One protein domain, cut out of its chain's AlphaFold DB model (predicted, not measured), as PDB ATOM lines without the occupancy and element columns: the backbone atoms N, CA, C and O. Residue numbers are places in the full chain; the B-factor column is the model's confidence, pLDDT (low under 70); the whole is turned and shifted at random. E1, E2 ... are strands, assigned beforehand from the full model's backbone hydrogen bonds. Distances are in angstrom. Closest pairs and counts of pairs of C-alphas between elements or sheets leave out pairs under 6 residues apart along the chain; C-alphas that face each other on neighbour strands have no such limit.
ATOM      1  N   SER A 135      22.021 -82.774 158.145       83.62
ATOM      2  CA  SER A 135      22.696 -82.517 159.419       83.62
ATOM      3  C   SER A 135      23.528 -81.233 159.414       83.62
ATOM      4  O   SER A 135      24.155 -80.906 160.418       83.62
ATOM      5  N   THR A 136      23.545 -80.493 158.305       89.06
ATOM      6  CA  THR A 136      24.395 -79.314 158.099       89.06
ATOM      7  C   THR A 136      23.588 -78.014 158.156       89.06
ATOM      8  O   THR A 136      22.371 -78.023 158.333       89.06
ATOM      9  N   TYR A 137      24.252 -76.869 157.987       92.00
ATOM     10  CA  TYR A 137      23.592 -75.570 157.769       92.00
ATOM     11  C   TYR A 137      23.097 -75.375 156.323       92.00
ATOM     12  O   TYR A 137      22.516 -74.340 155.986       92.00
ATOM     13  N   PHE A 138      23.324 -76.372 155.465       92.81
ATOM     14  CA  PHE A 138      22.989 -76.380 154.044       92.81
ATOM     15  C   PHE A 138      22.167 -77.627 153.676       92.81
ATOM     16  O   PHE A 138      22.573 -78.374 152.785       92.81
ATOM     17  N   PRO A 139      21.036 -77.889 154.361       93.06
ATOM     18  CA  PRO A 139      20.129 -78.946 153.940       93.06
ATOM     19  C   PRO A 139      19.647 -78.666 152.515       93.06
ATOM     20  O   PRO A 139      19.152 -77.577 152.240       93.06
ATOM     21  N   LEU A 140      19.827 -79.624 151.608       92.56
ATOM     22  CA  LEU A 140      19.368 -79.542 150.222       92.56
ATOM     23  C   LEU A 140      18.928 -80.934 149.771       92.56
ATOM     24  O   LEU A 140      19.672 -81.903 149.923       92.56
ATOM     25  N   GLY A 141      17.739 -81.018 149.184       93.00
ATOM     26  CA  GLY A 141      17.158 -82.248 148.661       93.00
ATOM     27  C   GLY A 141      15.912 -81.945 147.835       93.00
ATOM     28  O   GLY A 141      15.318 -80.880 147.978       93.00
ATOM     29  N   LEU A 142      15.532 -82.869 146.949       93.94
ATOM     30  CA  LEU A 142      14.386 -82.707 146.035       93.94
ATOM     31  C   LEU A 142      13.030 -82.645 146.762       93.94
ATOM     32  O   LEU A 142      12.021 -82.259 146.186       93.94
ATOM     33  N   ASP A 143      13.012 -83.058 148.021       94.75
ATOM     34  CA  ASP A 143      11.879 -83.116 148.941       94.75
ATOM     35  C   ASP A 143      11.811 -81.910 149.897       94.75
ATOM     36  O   ASP A 143      10.998 -81.908 150.822       94.75
ATOM     37  N   TYR A 144      12.667 -80.904 149.687       95.38
ATOM     38  CA  TYR A 144      12.826 -79.753 150.570       95.38
ATOM     39  C   TYR A 144      12.097 -78.535 150.011       95.38
ATOM     40  O   TYR A 144      12.202 -78.214 148.824       95.38
ATOM     41  N   GLU A 145      11.419 -77.816 150.900       97.12
ATOM     42  CA  GLU A 145      10.714 -76.583 150.580       97.12
ATOM     43  C   GLU A 145      10.931 -75.542 151.684       97.12
ATOM     44  O   GLU A 145      10.731 -75.812 152.872       97.12
ATOM     45  N   TRP A 146      11.300 -74.327 151.280       97.44
ATOM     46  CA  TRP A 146      11.430 -73.173 152.163       97.44
ATOM     47  C   TRP A 146      10.469 -72.082 151.730       97.44
ATOM     48  O   TRP A 146      10.601 -71.526 150.644       97.44
ATOM     49  N   THR A 147       9.528 -71.735 152.599       97.75
ATOM     50  CA  THR A 147       8.593 -70.639 152.349       97.75
ATOM     51  C   THR A 147       8.979 -69.435 153.197       97.75
ATOM     52  O   THR A 147       9.054 -69.544 154.423       97.75
ATOM     53  N   TYR A 148       9.201 -68.291 152.553       97.31
ATOM     54  CA  TYR A 148       9.625 -67.034 153.165       97.31
ATOM     55  C   TYR A 148       8.576 -65.942 152.987       97.31
ATOM     56  O   TYR A 148       7.942 -65.846 151.941       97.31
ATOM     57  N   GLU A 149       8.475 -65.062 153.977       97.44
ATOM     58  CA  GLU A 149       7.987 -63.704 153.765       97.44
ATOM     59  C   GLU A 149       9.158 -62.879 153.244       97.44
ATOM     60  O   GLU A 149      10.231 -62.875 153.850       97.44
ATOM     61  N   ARG A 150       8.945 -62.209 152.116       96.31
ATOM     62  CA  ARG A 150       9.902 -61.321 151.473       96.31
ATOM     63  C   ARG A 150       9.427 -59.893 151.639       96.31
ATOM     64  O   ARG A 150       8.374 -59.538 151.119       96.31
ATOM     65  N   HIS A 151      10.231 -59.069 152.290       97.44
ATOM     66  CA  HIS A 151      10.070 -57.623 152.326       97.44
ATOM     67  C   HIS A 151      11.093 -56.998 151.380       97.44
ATOM     68  O   HIS A 151      12.286 -57.239 151.515       97.44
ATOM     69  N   SER A 152      10.638 -56.256 150.375       96.50
ATOM     70  CA  SER A 152      11.491 -55.562 149.408       96.50
ATOM     71  C   SER A 152      11.173 -54.076 149.424       96.50
ATOM     72  O   SER A 152      10.030 -53.689 149.201       96.50
ATOM     73  N   TRP A 153      12.176 -53.239 149.657       97.94
ATOM     74  CA  TRP A 153      12.001 -51.791 149.704       97.94
ATOM     75  C   TRP A 153      13.194 -51.085 149.085       97.94
ATOM     76  O   TRP A 153      14.270 -51.664 148.934       97.94
ATOM     77  N   GLY A 154      13.005 -49.833 148.705       97.06
ATOM     78  CA  GLY A 154      14.067 -49.093 148.057       97.06
ATOM     79  C   GLY A 154      13.645 -47.740 147.536       97.06
ATOM     80  O   GLY A 154      12.488 -47.327 147.666       97.06
ATOM     81  N   SER A 155      14.614 -47.052 146.954       96.50
ATOM     82  CA  SER A 155      14.409 -45.767 146.311       96.50
ATOM     83  C   SER A 155      15.261 -45.655 145.059       96.50
ATOM     84  O   SER A 155      16.369 -46.174 144.983       96.50
ATOM     85  N   HIS A 156      14.735 -44.958 144.067       95.50
ATOM     86  CA  HIS A 156      15.458 -44.579 142.872       95.50
ATOM     87  C   HIS A 156      15.278 -43.087 142.673       95.50
ATOM     88  O   HIS A 156      14.149 -42.592 142.674       95.50
ATOM     89  N   TYR A 157      16.376 -42.373 142.456       95.06
ATOM     90  CA  TYR A 157      16.319 -40.975 142.063       95.06
ATOM     91  C   TYR A 157      17.141 -40.735 140.808       95.06
ATOM     92  O   TYR A 157      18.208 -41.316 140.609       95.06
ATOM     93  N   ASP A 158      16.661 -39.821 139.976       94.19
ATOM     94  CA  ASP A 158      17.354 -39.331 138.798       94.19
ATOM     95  C   ASP A 158      17.030 -37.845 138.538       94.19
ATOM     96  O   ASP A 158      16.587 -37.102 139.419       94.19
ATOM     97  N   ILE A 159      17.302 -37.368 137.322       92.62
ATOM     98  CA  ILE A 159      17.010 -35.985 136.921       92.62
ATOM     99  C   ILE A 159      15.512 -35.699 136.737       92.62
ATOM    100  O   ILE A 159      15.126 -34.530 136.659       92.62
ATOM    101  N   GLU A 160      14.685 -36.735 136.601       94.12
ATOM    102  CA  GLU A 160      13.245 -36.646 136.365       94.12
ATOM    103  C   GLU A 160      12.453 -36.693 137.678       94.12
ATOM    104  O   GLU A 160      11.377 -36.092 137.758       94.12
ATOM    105  N   GLY A 161      13.001 -37.316 138.725       92.81
ATOM    106  CA  GLY A 161      12.430 -37.290 140.067       92.81
ATOM    107  C   GLY A 161      12.975 -38.377 140.986       92.81
ATOM    108  O   GLY A 161      14.038 -38.937 140.755       92.81
ATOM    109  N   GLU A 162      12.222 -38.651 142.045       95.88
ATOM    110  CA  GLU A 162      12.501 -39.701 143.024       95.88
ATOM    111  C   GLU A 162      11.259 -40.586 143.155       95.88
ATOM    112  O   GLU A 162      10.124 -40.096 143.135       95.88
ATOM    113  N   TYR A 163      11.481 -41.890 143.243       96.00
ATOM    114  CA  TYR A 163      10.461 -42.911 143.404       96.00
ATOM    115  C   TYR A 163      10.895 -43.884 144.496       96.00
ATOM    116  O   TYR A 163      12.030 -44.348 144.498       96.00
ATOM    117  N   GLU A 164       9.974 -44.216 145.393       97.31
ATOM    118  CA  GLU A 164      10.184 -45.158 146.492       97.31
ATOM    119  C   GLU A 164       9.210 -46.330 146.347       97.31
ATOM    120  O   GLU A 164       8.083 -46.161 145.865       97.31
ATOM    121  N   TRP A 165       9.625 -47.512 146.793       97.50
ATOM    122  CA  TRP A 165       8.767 -48.691 146.871       97.50
ATOM    123  C   TRP A 165       8.970 -49.440 148.186       97.50
ATOM    124  O   TRP A 165      10.040 -49.401 148.792       97.50
ATOM    125  N   ASP A 166       7.914 -50.128 148.610       98.19
ATOM    126  CA  ASP A 166       7.862 -50.950 149.814       98.19
ATOM    127  C   ASP A 166       6.800 -52.038 149.589       98.19
ATOM    128  O   ASP A 166       5.601 -51.753 149.492       98.19
ATOM    129  N   GLU A 167       7.253 -53.274 149.400       97.38
ATOM    130  CA  GLU A 167       6.437 -54.412 148.992       97.38
ATOM    131  C   GLU A 167       6.705 -55.621 149.887       97.38
ATOM    132  O   GLU A 167       7.850 -55.948 150.205       97.38
ATOM    133  N   ILE A 168       5.636 -56.320 150.264       97.00
ATOM    134  CA  ILE A 168       5.709 -57.582 151.002       97.00
ATOM    135  C   ILE A 168       5.040 -58.665 150.162       97.00
ATOM    136  O   ILE A 168       3.899 -58.497 149.728       97.00
ATOM    137  N   ASP A 169       5.736 -59.780 149.970       96.44
ATOM    138  CA  ASP A 169       5.234 -60.963 149.273       96.44
ATOM    139  C   ASP A 169       5.633 -62.248 150.016       96.44
ATOM    140  O   ASP A 169       6.379 -62.230 150.994       96.44
ATOM    141  N   THR A 170       5.115 -63.387 149.572       96.62
ATOM    142  CA  THR A 170       5.524 -64.714 150.028       96.62
ATOM    143  C   THR A 170       6.150 -65.469 148.867       96.62
ATOM    144  O   THR A 170       5.534 -65.616 147.815       96.62
ATOM    145  N   ILE A 171       7.356 -65.991 149.072       95.56
ATOM    146  CA  ILE A 171       8.031 -66.842 148.091       95.56
ATOM    147  C   ILE A 171       8.250 -68.237 148.656       95.56
ATOM    148  O   ILE A 171       8.438 -68.412 149.860       95.56
ATOM    149  N   THR A 172       8.283 -69.226 147.774       96.56
ATOM    150  CA  THR A 172       8.592 -70.608 148.125       96.56
ATOM    151  C   THR A 172       9.730 -71.081 147.241       96.56
ATOM    152  O   THR A 172       9.632 -70.992 146.023       96.56
ATOM    153  N   ILE A 173      10.804 -71.556 147.860       95.19
ATOM    154  CA  ILE A 173      11.985 -72.098 147.196       95.19
ATOM    155  C   ILE A 173      11.950 -73.617 147.337       95.19
ATOM    156  O   ILE A 173      11.794 -74.128 148.447       95.19
ATOM    157  N   THR A 174      12.146 -74.332 146.236       95.75
ATOM    158  CA  THR A 174      12.285 -75.798 146.201       95.75
ATOM    159  C   THR A 174      13.513 -76.199 145.398       95.75
ATOM    160  O   THR A 174      13.970 -75.436 144.549       95.75
ATOM    161  N   PRO A 226      31.569 -74.211 158.560       81.44
ATOM    162  CA  PRO A 226      32.640 -73.230 158.509       81.44
ATOM    163  C   PRO A 226      33.115 -72.887 159.928       81.44
ATOM    164  O   PRO A 226      32.322 -72.875 160.869       81.44
ATOM    165  N   GLN A 227      34.401 -72.600 160.112       77.25
ATOM    166  CA  GLN A 227      34.899 -72.079 161.387       77.25
ATOM    167  C   GLN A 227      34.590 -70.584 161.502       77.25
ATOM    168  O   GLN A 227      34.564 -69.871 160.499       77.25
ATOM    169  N   ALA A 228      34.366 -70.107 162.730       81.12
ATOM    170  CA  ALA A 228      34.194 -68.681 162.963       81.12
ATOM    171  C   ALA A 228      35.476 -67.936 162.571       81.12
ATOM    172  O   ALA A 228      36.559 -68.277 163.035       81.12
ATOM    173  N   THR A 229      35.353 -66.884 161.771       78.50
ATOM    174  CA  THR A 229      36.490 -66.024 161.412       78.50
ATOM    175  C   THR A 229      36.755 -64.939 162.459       78.50
ATOM    176  O   THR A 229      37.716 -64.183 162.333       78.50
ATOM    177  N   GLY A 230      35.890 -64.833 163.476       64.81
ATOM    178  CA  GLY A 230      35.822 -63.674 164.364       64.81
ATOM    179  C   GLY A 230      35.284 -62.426 163.642       64.81
ATOM    180  O   GLY A 230      35.052 -62.466 162.431       64.81
ATOM    181  N   PRO A 231      35.060 -61.316 164.370       64.94
ATOM    182  CA  PRO A 231      34.660 -60.054 163.756       64.94
ATOM    183  C   PRO A 231      35.815 -59.507 162.909       64.94
ATOM    184  O   PRO A 231      36.934 -59.350 163.413       64.94
ATOM    185  N   LYS A 232      35.574 -59.171 161.640       57.62
ATOM    186  CA  LYS A 232      36.568 -58.432 160.865       57.62
ATOM    187  C   LYS A 232      36.594 -56.995 161.345       57.62
ATOM    188  O   LYS A 232      35.596 -56.284 161.376       57.62
ATOM    189  N   GLN A 233      37.795 -56.517 161.638       53.28
ATOM    190  CA  GLN A 233      38.024 -55.106 161.952       53.28
ATOM    191  C   GLN A 233      37.948 -54.204 160.704       53.28
ATOM    192  O   GLN A 233      37.977 -52.983 160.830       53.28
ATOM    193  N   THR A 234      37.892 -54.787 159.499       53.19
ATOM    194  CA  THR A 234      38.116 -54.088 158.224       53.19
ATOM    195  C   THR A 234      36.845 -53.725 157.450       53.19
ATOM    196  O   THR A 234      36.971 -53.111 156.399       53.19
ATOM    197  N   ASN A 235      35.642 -54.052 157.942       62.62
ATOM    198  CA  ASN A 235      34.345 -53.772 157.291       62.62
ATOM    199  C   ASN A 235      34.162 -54.331 155.854       62.62
ATOM    200  O   ASN A 235      33.193 -53.955 155.197       62.62
ATOM    201  N   GLU A 236      35.041 -55.215 155.359       75.06
ATOM    202  CA  GLU A 236      34.997 -55.756 153.987       75.06
ATOM    203  C   GLU A 236      35.312 -57.267 153.905       75.06
ATOM    204  O   GLU A 236      36.176 -57.811 154.610       75.06
ATOM    205  N   GLY A 237      34.631 -57.947 152.977       83.75
ATOM    206  CA  GLY A 237      34.768 -59.374 152.671       83.75
ATOM    207  C   GLY A 237      33.914 -60.299 153.550       83.75
ATOM    208  O   GLY A 237      33.235 -59.848 154.463       83.75
ATOM    209  N   LEU A 238      33.990 -61.613 153.302       88.81
ATOM    210  CA  LEU A 238      33.175 -62.619 154.001       88.81
ATOM    211  C   LEU A 238      33.546 -62.767 155.486       88.81
ATOM    212  O   LEU A 238      34.713 -62.994 155.806       88.81
ATOM    213  N   GLU A 239      32.554 -62.690 156.358       90.75
ATOM    214  CA  GLU A 239      32.586 -63.061 157.767       90.75
ATOM    215  C   GLU A 239      31.764 -64.325 158.003       90.75
ATOM    216  O   GLU A 239      30.671 -64.492 157.455       90.75
ATOM    217  N   VAL A 240      32.289 -65.190 158.865       90.56
ATOM    218  CA  VAL A 240      31.590 -66.355 159.397       90.56
ATOM    219  C   VAL A 240      31.541 -66.203 160.910       90.56
ATOM    220  O   VAL A 240      32.581 -66.201 161.572       90.56
ATOM    221  N   ILE A 241      30.344 -66.091 161.470       88.81
ATOM    222  CA  ILE A 241      30.135 -65.990 162.916       88.81
ATOM    223  C   ILE A 241      29.054 -66.973 163.361       88.81
ATOM    224  O   ILE A 241      28.224 -67.413 162.566       88.81
ATOM    225  N   TYR A 242      29.068 -67.314 164.645       86.94
ATOM    226  CA  TYR A 242      28.042 -68.147 165.260       86.94
ATOM    227  C   TYR A 242      27.337 -67.376 166.362       86.94
ATOM    228  O   TYR A 242      27.972 -66.878 167.294       86.94
ATOM    229  N   GLU A 243      26.013 -67.338 166.284       85.25
ATOM    230  CA  GLU A 243      25.152 -66.880 167.364       85.25
ATOM    231  C   GLU A 243      24.414 -68.089 167.929       85.25
ATOM    232  O   GLU A 243      23.423 -68.553 167.370       85.25
ATOM    233  N   LYS A 244      24.919 -68.625 169.047       87.12
ATOM    234  CA  LYS A 244      24.453 -69.898 169.621       87.12
ATOM    235  C   LYS A 244      24.574 -71.040 168.596       87.12
ATOM    236  O   LYS A 244      25.684 -71.454 168.287       87.12
ATOM    237  N   ASP A 245      23.450 -71.550 168.106       87.25
ATOM    238  CA  ASP A 245      23.300 -72.633 167.133       87.25
ATOM    239  C   ASP A 245      23.003 -72.130 165.711       87.25
ATOM    240  O   ASP A 245      22.718 -72.927 164.818       87.25
ATOM    241  N   THR A 246      23.069 -70.816 165.495       91.25
ATOM    242  CA  THR A 246      22.838 -70.185 164.196       91.25
ATOM    243  C   THR A 246      24.167 -69.796 163.562       91.25
ATOM    244  O   THR A 246      24.953 -69.044 164.141       91.25
ATOM    245  N   LEU A 247      24.410 -70.305 162.355       93.62
ATOM    246  CA  LEU A 247      25.493 -69.863 161.486       93.62
ATOM    247  C   LEU A 247      25.082 -68.548 160.826       93.62
ATOM    248  O   LEU A 247      24.064 -68.505 160.141       93.62
ATOM    249  N   CYS A 248      25.890 -67.505 160.963       93.75
ATOM    250  CA  CYS A 248      25.692 -66.248 160.255       93.75
ATOM    251  C   CYS A 248      26.845 -66.021 159.275       93.75
ATOM    252  O   CYS A 248      28.018 -66.024 159.655       93.75
ATOM    253  N   LEU A 249      26.492 -65.821 158.010       93.56
ATOM    254  CA  LEU A 249      27.403 -65.427 156.947       93.56
ATOM    255  C   LEU A 249      27.113 -63.971 156.613       93.56
ATOM    256  O   LEU A 249      25.958 -63.618 156.389       93.56
ATOM    257  N   ALA A 250      28.134 -63.127 156.566       92.38
ATOM    258  CA  ALA A 250      27.979 -61.734 156.168       92.38
ATOM    259  C   ALA A 250      29.062 -61.348 155.170       92.38
ATOM    260  O   ALA A 250      30.217 -61.730 155.312       92.38
ATOM    261  N   LEU A 251      28.707 -60.590 154.147       90.81
ATOM    262  CA  LEU A 251      29.630 -60.077 153.155       90.81
ATOM    263  C   LEU A 251      29.283 -58.626 152.877       90.81
ATOM    264  O   LEU A 251      28.149 -58.300 152.529       90.81
ATOM    265  N   LYS A 252      30.293 -57.771 152.991       90.88
ATOM    266  CA  LYS A 252      30.231 -56.391 152.541       90.88
ATOM    267  C   LYS A 252      31.280 -56.160 151.467       90.88
ATOM    268  O   LYS A 252      32.455 -56.479 151.666       90.88
ATOM    269  N   GLU A 253      30.842 -55.606 150.349       89.12
ATOM    270  CA  GLU A 253      31.689 -55.214 149.231       89.12
ATOM    271  C   GLU A 253      31.409 -53.760 148.880       89.12
ATOM    272  O   GLU A 253      30.266 -53.301 148.914       89.12
ATOM    273  N   TRP A 254      32.467 -53.034 148.545       89.69
ATOM    274  CA  TRP A 254      32.387 -51.645 148.135       89.69
ATOM    275  C   TRP A 254      33.208 -51.447 146.867       89.69
ATOM    276  O   TRP A 254      34.361 -51.875 146.774       89.69
ATOM    277  N   TYR A 255      32.601 -50.799 145.882       90.38
ATOM    278  CA  TYR A 255      33.207 -50.509 144.595       90.38
ATOM    279  C   TYR A 255      33.122 -49.011 144.335       90.38
ATOM    280  O   TYR A 255      32.035 -48.447 144.254       90.38
ATOM    281  N   SER A 256      34.273 -48.369 144.151       91.56
ATOM    282  CA  SER A 256      34.331 -46.974 143.714       91.56
ATOM    283  C   SER A 256      34.744 -46.892 142.258       91.56
ATOM    284  O   SER A 256      35.814 -47.367 141.864       91.56
ATOM    285  N   TYR A 257      33.907 -46.253 141.448       89.94
ATOM    286  CA  TYR A 257      34.134 -46.064 140.018       89.94
ATOM    287  C   TYR A 257      34.696 -44.661 139.730       89.94
ATOM    288  O   TYR A 257      34.291 -43.973 138.791       89.94
ATOM    289  N   GLY A 258      35.669 -44.229 140.540       83.75
ATOM    290  CA  GLY A 258      36.285 -42.902 140.446       83.75
ATOM    291  C   GLY A 258      35.396 -41.803 141.048       83.75
ATOM    292  O   GLY A 258      34.545 -42.101 141.873       83.75
ATOM    293  N   PRO A 259      35.542 -40.519 140.659       79.25
ATOM    294  CA  PRO A 259      34.788 -39.424 141.284       79.25
ATOM    295  C   PRO A 259      33.283 -39.435 140.960       79.25
ATOM    296  O   PRO A 259      32.590 -38.490 141.315       79.25
ATOM    297  N   VAL A 260      32.803 -40.429 140.207       86.12
ATOM    298  CA  VAL A 260      31.510 -40.389 139.517       86.12
ATOM    299  C   VAL A 260      30.431 -41.144 140.277       86.12
ATOM    300  O   VAL A 260      29.284 -40.692 140.284       86.12
ATOM    301  N   SER A 261      30.783 -42.282 140.880       90.75
ATOM    302  CA  SER A 261      29.826 -43.112 141.599       90.75
ATOM    303  C   SER A 261      30.488 -44.137 142.504       90.75
ATOM    304  O   SER A 261      31.540 -44.686 142.160       90.75
ATOM    305  N   ASP A 262      29.784 -44.473 143.574       92.62
ATOM    306  CA  ASP A 262      30.108 -45.571 144.474       92.62
ATOM    307  C   ASP A 262      28.968 -46.593 144.468       92.62
ATOM    308  O   ASP A 262      27.804 -46.236 144.268       92.62
ATOM    309  N   GLN A 263      29.315 -47.859 144.682       92.00
ATOM    310  CA  GLN A 263      28.364 -48.946 144.858       92.00
ATOM    311  C   GLN A 263      28.723 -49.775 146.091       92.00
ATOM    312  O   GLN A 263      29.891 -50.109 146.298       92.00
ATOM    313  N   THR A 264      27.725 -50.123 146.898       92.25
ATOM    314  CA  THR A 264      27.883 -50.964 148.085       92.25
ATOM    315  C   THR A 264      26.935 -52.146 148.002       92.25
ATOM    316  O   THR A 264      25.747 -51.966 147.769       92.25
ATOM    317  N   TYR A 265      27.463 -53.337 148.265       91.19
ATOM    318  CA  TYR A 265      26.671 -54.545 148.443       91.19
ATOM    319  C   TYR A 265      26.833 -55.033 149.877       91.19
ATOM    320  O   TYR A 265      27.957 -55.277 150.328       91.19
ATOM    321  N   ILE A 266      25.724 -55.208 150.588       92.00
ATOM    322  CA  ILE A 266      25.693 -55.826 151.914       92.00
ATOM    323  C   ILE A 266      24.792 -57.047 151.836       92.00
ATOM    324  O   ILE A 266      23.634 -56.975 151.442       92.00
ATOM    325  N   ARG A 267      25.343 -58.204 152.184       92.06
ATOM    326  CA  ARG A 267      24.654 -59.489 152.120       92.06
ATOM    327  C   ARG A 267      24.839 -60.196 153.442       92.06
ATOM    328  O   ARG A 267      25.967 -60.318 153.909       92.06
ATOM    329  N   SER A 268      23.765 -60.679 154.044       93.88
ATOM    330  CA  SER A 268      23.869 -61.528 155.224       93.88
ATOM    331  C   SER A 268      22.840 -62.645 155.201       93.88
ATOM    332  O   SER A 268      21.720 -62.472 154.729       93.88
ATOM    333  N   THR A 269      23.229 -63.822 155.681       95.25
ATOM    334  CA  THR A 269      22.341 -64.973 155.838       95.25
ATOM    335  C   THR A 269      22.542 -65.585 157.211       95.25
ATOM    336  O   THR A 269      23.663 -65.745 157.687       95.25
ATOM    337  N   SER A 270      21.437 -65.929 157.859       95.94
ATOM    338  CA  SER A 270      21.407 -66.710 159.088       95.94
ATOM    339  C   SER A 270      20.856 -68.085 158.759       95.94
ATOM    340  O   SER A 270      19.799 -68.213 158.135       95.94
ATOM    341  N   ARG A 271      21.572 -69.121 159.181       95.62
ATOM    342  CA  ARG A 271      21.262 -70.517 158.906       95.62
ATOM    343  C   ARG A 271      21.159 -71.301 160.201       95.62
ATOM    344  O   ARG A 271      22.058 -71.247 161.036       95.62
ATOM    345  N   LEU A 272      20.092 -72.078 160.335       94.44
ATOM    346  CA  LEU A 272      19.904 -73.006 161.444       94.44
ATOM    347  C   LEU A 272      20.237 -74.428 160.986       94.44
ATOM    348  O   LEU A 272      19.873 -74.846 159.883       94.44
ATOM    349  N   LYS A 273      20.948 -75.176 161.831       90.94
ATOM    350  CA  LYS A 273      21.369 -76.546 161.526       90.94
ATOM    351  C   LYS A 273      20.151 -77.436 161.239       90.94
ATOM    352  O   LYS A 273      19.196 -77.451 162.008       90.94
ATOM    353  N   GLY A 274      20.192 -78.156 160.120       91.25
ATOM    354  CA  GLY A 274      19.121 -79.035 159.639       91.25
ATOM    355  C   GLY A 274      17.880 -78.332 159.085       91.25
ATOM    356  O   GLY A 274      16.975 -79.010 158.611       91.25
ATOM    357  N   VAL A 275      17.846 -76.995 159.095       95.00
ATOM    358  CA  VAL A 275      16.755 -76.187 158.521       95.00
ATOM    359  C   VAL A 275      17.235 -75.365 157.326       95.00
ATOM    360  O   VAL A 275      16.526 -75.248 156.336       95.00
ATOM    361  N   GLY A 276      18.461 -74.839 157.361       94.44
ATOM    362  CA  GLY A 276      18.994 -73.987 156.298       94.44
ATOM    363  C   GLY A 276      18.743 -72.512 156.580       94.44
ATOM    364  O   GLY A 276      18.826 -72.098 157.733       94.44
ATOM    365  N   VAL A 277      18.495 -71.706 155.544       95.50
ATOM    366  CA  VAL A 277      18.375 -70.242 155.670       95.50
ATOM    367  C   VAL A 277      17.099 -69.882 156.429       95.50
ATOM    368  O   VAL A 277      15.999 -70.093 155.927       95.50
ATOM    369  N   ILE A 278      17.245 -69.305 157.621       96.69
ATOM    370  CA  ILE A 278      16.124 -68.821 158.439       96.69
ATOM    371  C   ILE A 278      15.874 -67.321 158.256       96.69
ATOM    372  O   ILE A 278      14.757 -66.844 158.458       96.69
ATOM    373  N   ARG A 279      16.907 -66.574 157.856       96.25
ATOM    374  CA  ARG A 279      16.834 -65.145 157.552       96.25
ATOM    375  C   ARG A 279      17.900 -64.789 156.529       96.25
ATOM    376  O   ARG A 279      19.008 -65.316 156.603       96.25
ATOM    377  N   GLN A 280      17.592 -63.890 155.609       95.06
ATOM    378  CA  GLN A 280      18.582 -63.320 154.700       95.06
ATOM    379  C   GLN A 280      18.277 -61.857 154.416       95.06
ATOM    380  O   GLN A 280      17.117 -61.475 154.315       95.06
ATOM    381  N   PHE A 281      19.328 -61.061 154.291       95.00
ATOM    382  CA  PHE A 281      19.272 -59.643 153.987       95.00
ATOM    383  C   PHE A 281      20.211 -59.341 152.820       95.00
ATOM    384  O   PHE A 281      21.336 -59.849 152.755       95.00
ATOM    385  N   TYR A 282      19.727 -58.533 151.891       94.38
ATOM    386  CA  TYR A 282      20.454 -58.045 150.733       94.38
ATOM    387  C   TYR A 282      20.192 -56.551 150.595       94.38
ATOM    388  O   TYR A 282      19.039 -56.145 150.504       94.38
ATOM    389  N   GLU A 283      21.256 -55.770 150.531       94.25
ATOM    390  CA  GLU A 283      21.246 -54.346 150.224       94.25
ATOM    391  C   GLU A 283      22.221 -54.105 149.072       94.25
ATOM    392  O   GLU A 283      23.379 -54.533 149.115       94.25
ATOM    393  N   ASP A 284      21.735 -53.420 148.046       93.50
ATOM    394  CA  ASP A 284      22.515 -52.868 146.946       93.50
ATOM    395  C   ASP A 284      22.235 -51.377 146.896       93.50
ATOM    396  O   ASP A 284      21.092 -50.958 146.718       93.50
ATOM    397  N   SER A 285      23.271 -50.575 147.097       93.56
ATOM    398  CA  SER A 285      23.174 -49.131 146.974       93.56
ATOM    399  C   SER A 285      24.159 -48.630 145.938       93.56
ATOM    400  O   SER A 285      25.359 -48.894 146.000       93.56
ATOM    401  N   TYR A 286      23.647 -47.854 144.997       94.25
ATOM    402  CA  TYR A 286      24.394 -47.131 143.991       94.25
ATOM    403  C   TYR A 286      24.158 -45.634 144.179       94.25
ATOM    404  O   TYR A 286      23.026 -45.161 144.183       94.25
ATOM    405  N   SER A 287      25.235 -44.860 144.288       90.94
ATOM    406  CA  SER A 287      25.165 -43.401 144.363       90.94
ATOM    407  C   SER A 287      26.066 -42.797 143.298       90.94
ATOM    408  O   SER A 287      27.290 -42.850 143.413       90.94
ATOM    409  N   GLY A 288      25.463 -42.190 142.277       90.19
ATOM    410  CA  GLY A 288      26.138 -41.444 141.221       90.19
ATOM    411  C   GLY A 288      25.804 -39.948 141.223       90.19
ATOM    412  O   GLY A 288      24.955 -39.459 141.965       90.19
ATOM    413  N   HIS A 289      26.480 -39.186 140.358       86.94
ATOM    414  CA  HIS A 289      26.332 -37.724 140.289       86.94
ATOM    415  C   HIS A 289      24.915 -37.207 139.992       86.94
ATOM    416  O   HIS A 289      24.581 -36.099 140.410       86.94
ATOM    417  N   CYS A 290      24.121 -37.939 139.216       88.44
ATOM    418  CA  CYS A 290      22.798 -37.498 138.763       88.44
ATOM    419  C   CYS A 290      21.699 -38.532 138.987       88.44
ATOM    420  O   CYS A 290      20.559 -38.276 138.617       88.44
ATOM    421  N   CYS A 291      22.053 -39.688 139.535       90.50
ATOM    422  CA  CYS A 291      21.122 -40.749 139.854       90.50
ATOM    423  C   CYS A 291      21.667 -41.599 140.996       90.50
ATOM    424  O   CYS A 291      22.879 -41.650 141.221       90.50
ATOM    425  N   GLY A 292      20.765 -42.267 141.687       93.00
ATOM    426  CA  GLY A 292      21.082 -43.270 142.681       93.00
ATOM    427  C   GLY A 292      19.963 -44.287 142.749       93.00
ATOM    428  O   GLY A 292      18.853 -44.051 142.272       93.00
ATOM    429  N   ASP A 293      20.308 -45.441 143.283       94.69
ATOM    430  CA  ASP A 293      19.404 -46.562 143.441       94.69
ATOM    431  C   ASP A 293      19.744 -47.243 144.759       94.69
ATOM    432  O   ASP A 293      20.917 -47.434 145.080       94.69
ATOM    433  N   GLU A 294      18.733 -47.569 145.538       95.19
ATOM    434  CA  GLU A 294      18.859 -48.337 146.760       95.19
ATOM    435  C   GLU A 294      17.827 -49.450 146.699       95.19
ATOM    436  O   GLU A 294      16.629 -49.190 146.644       95.19
ATOM    437  N   GLN A 295      18.293 -50.693 146.720       95.38
ATOM    438  CA  GLN A 295      17.451 -51.871 146.708       95.38
ATOM    439  C   GLN A 295      17.770 -52.745 147.912       95.38
ATOM    440  O   GLN A 295      18.858 -53.307 148.032       95.38
ATOM    441  N   ASN A 296      16.767 -52.928 148.757       96.00
ATOM    442  CA  ASN A 296      16.833 -53.759 149.940       96.00
ATOM    443  C   ASN A 296      15.839 -54.914 149.838       96.00
ATOM    444  O   ASN A 296      14.712 -54.750 149.363       96.00
ATOM    445  N   ILE A 297      16.257 -56.093 150.288       95.38
ATOM    446  CA  ILE A 297      15.425 -57.290 150.373       95.38
ATOM    447  C   ILE A 297      15.746 -58.011 151.677       95.38
ATOM    448  O   ILE A 297      16.895 -58.367 151.932       95.38
ATOM    449  N   GLU A 298      14.716 -58.302 152.458       96.69
ATOM    450  CA  GLU A 298      14.785 -59.173 153.619       96.69
ATOM    451  C   GLU A 298      13.844 -60.361 153.426       96.69
ATOM    452  O   GLU A 298      12.646 -60.178 153.225       96.69
ATOM    453  N   ASP A 299      14.375 -61.579 153.521       96.38
ATOM    454  CA  ASP A 299      13.549 -62.782 153.583       96.38
ATOM    455  C   ASP A 299      13.607 -63.387 154.985       96.38
ATOM    456  O   ASP A 299      14.685 -63.643 155.535       96.38
ATOM    457  N   ARG A 300      12.430 -63.666 155.542       96.81
ATOM    458  CA  ARG A 300      12.243 -64.331 156.831       96.81
ATOM    459  C   ARG A 300      11.536 -65.659 156.618       96.81
ATOM    460  O   ARG A 300      10.446 -65.700 156.051       96.81
ATOM    461  N   LEU A 301      12.154 -66.750 157.067       97.56
ATOM    462  CA  LEU A 301      11.580 -68.082 156.899       97.56
ATOM    463  C   LEU A 301      10.284 -68.188 157.703       97.56
ATOM    464  O   LEU A 301      10.261 -67.907 158.900       97.56
ATOM    465  N   LEU A 302       9.218 -68.630 157.045       97.44
ATOM    466  CA  LEU A 302       7.928 -68.927 157.657       97.44
ATOM    467  C   LEU A 302       7.821 -70.420 157.967       97.44
ATOM    468  O   LEU A 302       7.481 -70.801 159.089       97.44
ATOM    469  N   TYR A 303       8.149 -71.252 156.975       96.88
ATOM    470  CA  TYR A 303       8.035 -72.705 157.036       96.88
ATOM    471  C   TYR A 303       9.214 -73.360 156.334       96.88
ATOM    472  O   TYR A 303       9.593 -72.951 155.237       96.88
ATOM    473  N   PHE A 304       9.723 -74.423 156.941       97.50
ATOM    474  CA  PHE A 304      10.584 -75.383 156.276       97.50
ATOM    475  C   PHE A 304       9.915 -76.754 156.313       97.50
ATOM    476  O   PHE A 304       9.553 -77.261 157.383       97.50
ATOM    477  N   ILE A 305       9.718 -77.314 155.125       97.31
ATOM    478  CA  ILE A 305       9.041 -78.582 154.895       97.31
ATOM    479  C   ILE A 305      10.043 -79.564 154.296       97.31
ATOM    480  O   ILE A 305      10.835 -79.209 153.424       97.31
ATOM    481  N   LYS A 306       9.975 -80.806 154.770       96.12
ATOM    482  CA  LYS A 306      10.729 -81.938 154.247       96.12
ATOM    483  C   LYS A 306       9.797 -83.129 154.113       96.12
ATOM    484  O   LYS A 306       9.055 -83.417 155.050       96.12
ATOM    485  N   ASP A 307       9.811 -83.799 152.965       94.62
ATOM    486  CA  ASP A 307       8.937 -84.951 152.688       94.62
ATOM    487  C   ASP A 307       7.433 -84.640 152.893       94.62
ATOM    488  O   ASP A 307       6.620 -85.518 153.184       94.62
ATOM    489  N   GLY A 308       7.040 -83.369 152.743       94.44
ATOM    490  CA  GLY A 308       5.677 -82.886 152.997       94.44
ATOM    491  C   GLY A 308       5.342 -82.614 154.472       94.44
ATOM    492  O   GLY A 308       4.271 -82.074 154.751       94.44
ATOM    493  N   ASP A 309       6.248 -82.913 155.403       96.50
ATOM    494  CA  ASP A 309       6.103 -82.615 156.826       96.50
ATOM    495  C   ASP A 309       6.753 -81.271 157.182       96.50
ATOM    496  O   ASP A 309       7.877 -80.965 156.782       96.50
ATOM    497  N   THR A 310       6.067 -80.451 157.980       96.69
ATOM    498  CA  THR A 310       6.650 -79.213 158.518       96.69
ATOM    499  C   THR A 310       7.664 -79.546 159.609       96.69
ATOM    500  O   THR A 310       7.287 -79.951 160.708       96.69
ATOM    501  N   ILE A 311       8.947 -79.340 159.316       95.69
ATOM    502  CA  ILE A 311      10.058 -79.605 160.242       95.69
ATOM    503  C   ILE A 311      10.341 -78.391 161.120       95.69
ATOM    504  O   ILE A 311      10.662 -78.529 162.300       95.69
ATOM    505  N   TRP A 312      10.201 -77.195 160.553       96.25
ATOM    506  CA  TRP A 312      10.389 -75.948 161.276       96.25
ATOM    507  C   TRP A 312       9.337 -74.925 160.857       96.25
ATOM    508  O   TRP A 312       8.925 -74.860 159.697       96.25
ATOM    509  N   LYS A 313       8.899 -74.121 161.824       96.00
ATOM    510  CA  LYS A 313       7.955 -73.025 161.632       96.00
ATOM    511  C   LYS A 313       8.372 -71.852 162.512       96.00
ATOM    512  O   LYS A 313       8.718 -72.057 163.672       96.00
ATOM    513  N   CYS A 314       8.280 -70.638 161.984       93.31
ATOM    514  CA  CYS A 314       8.527 -69.431 162.763       93.31
ATOM    515  C   CYS A 314       7.469 -69.281 163.874       93.31
ATOM    516  O   CYS A 314       6.268 -69.264 163.594       93.31
TER     517      CYS A 314
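Overview. This is residues 135 to 174 and 226 to 314 of the 318 residues of an uncharacterized protein of bacterium (UniProt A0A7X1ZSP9). The model is one large, twisted wall of antiparallel strands with no named helix, E2 and E3 at opposite edges, and the short E8 folding back beside the last part of E7. The printed part has 129 residues with eight named strands, E1 to E8 along the chain; the class is all strand. The sheet branches at E7, and E3 to E8 form a meander, each strand the antiparallel neighbour of the one before. The whole is loose, with a radius of gyration of the C-alphas of 17.6 A and spans of 52 by 35 by 23 A.

Arrangement. Start at E7, residues 292 to 306, which bends by 56 degrees at residue 303. On one side of it find E1, residues 144 to 157, antiparallel at 168 degrees, with N 151 and O 298 2.8 A apart. On the other side lie E6, residues 276 to 288, with N 282 and O 297 2.8 A apart, and E8, residues 309 to 313, with N 304 and O 312 2.9 A apart. On one side of E1 lies the edge strand E2, residues 162 to 174, with E7 on the other side; N 150 and O 169 are 2.8 A apart. From E6 go to its neighbour E5, residues 261 to 272, by N 266 and O 283, 2.9 A; then to E4, residues 246 to 256, by N 251 and O 267, 2.8 A; then to the edge strand E3, residues 237 to 243, by N 239 and O 250, 2.7 A.

Along the chain. Find C-alpha 144 at (12.826, -79.753, 150.570); from there E1 runs 39.9 A. E2 spans 36.2 A, E4 33.0 A, E5 37.2 A, E6 36.6 A and E7 41.7 A; E3 has 7 residues. E8 ends at C-alpha 313, (7.955, -73.025, 161.632).

Size, cuts and confidence. The farthest C-alphas, Pro 259 and Asp 309, are 54.1 A apart. Residues 175 to 225 are not printed, a gap of 23.9 A between C-alphas 174 and 226. The links printed whole are tight. Look for pLDDT under 70 at residues 230 to 235.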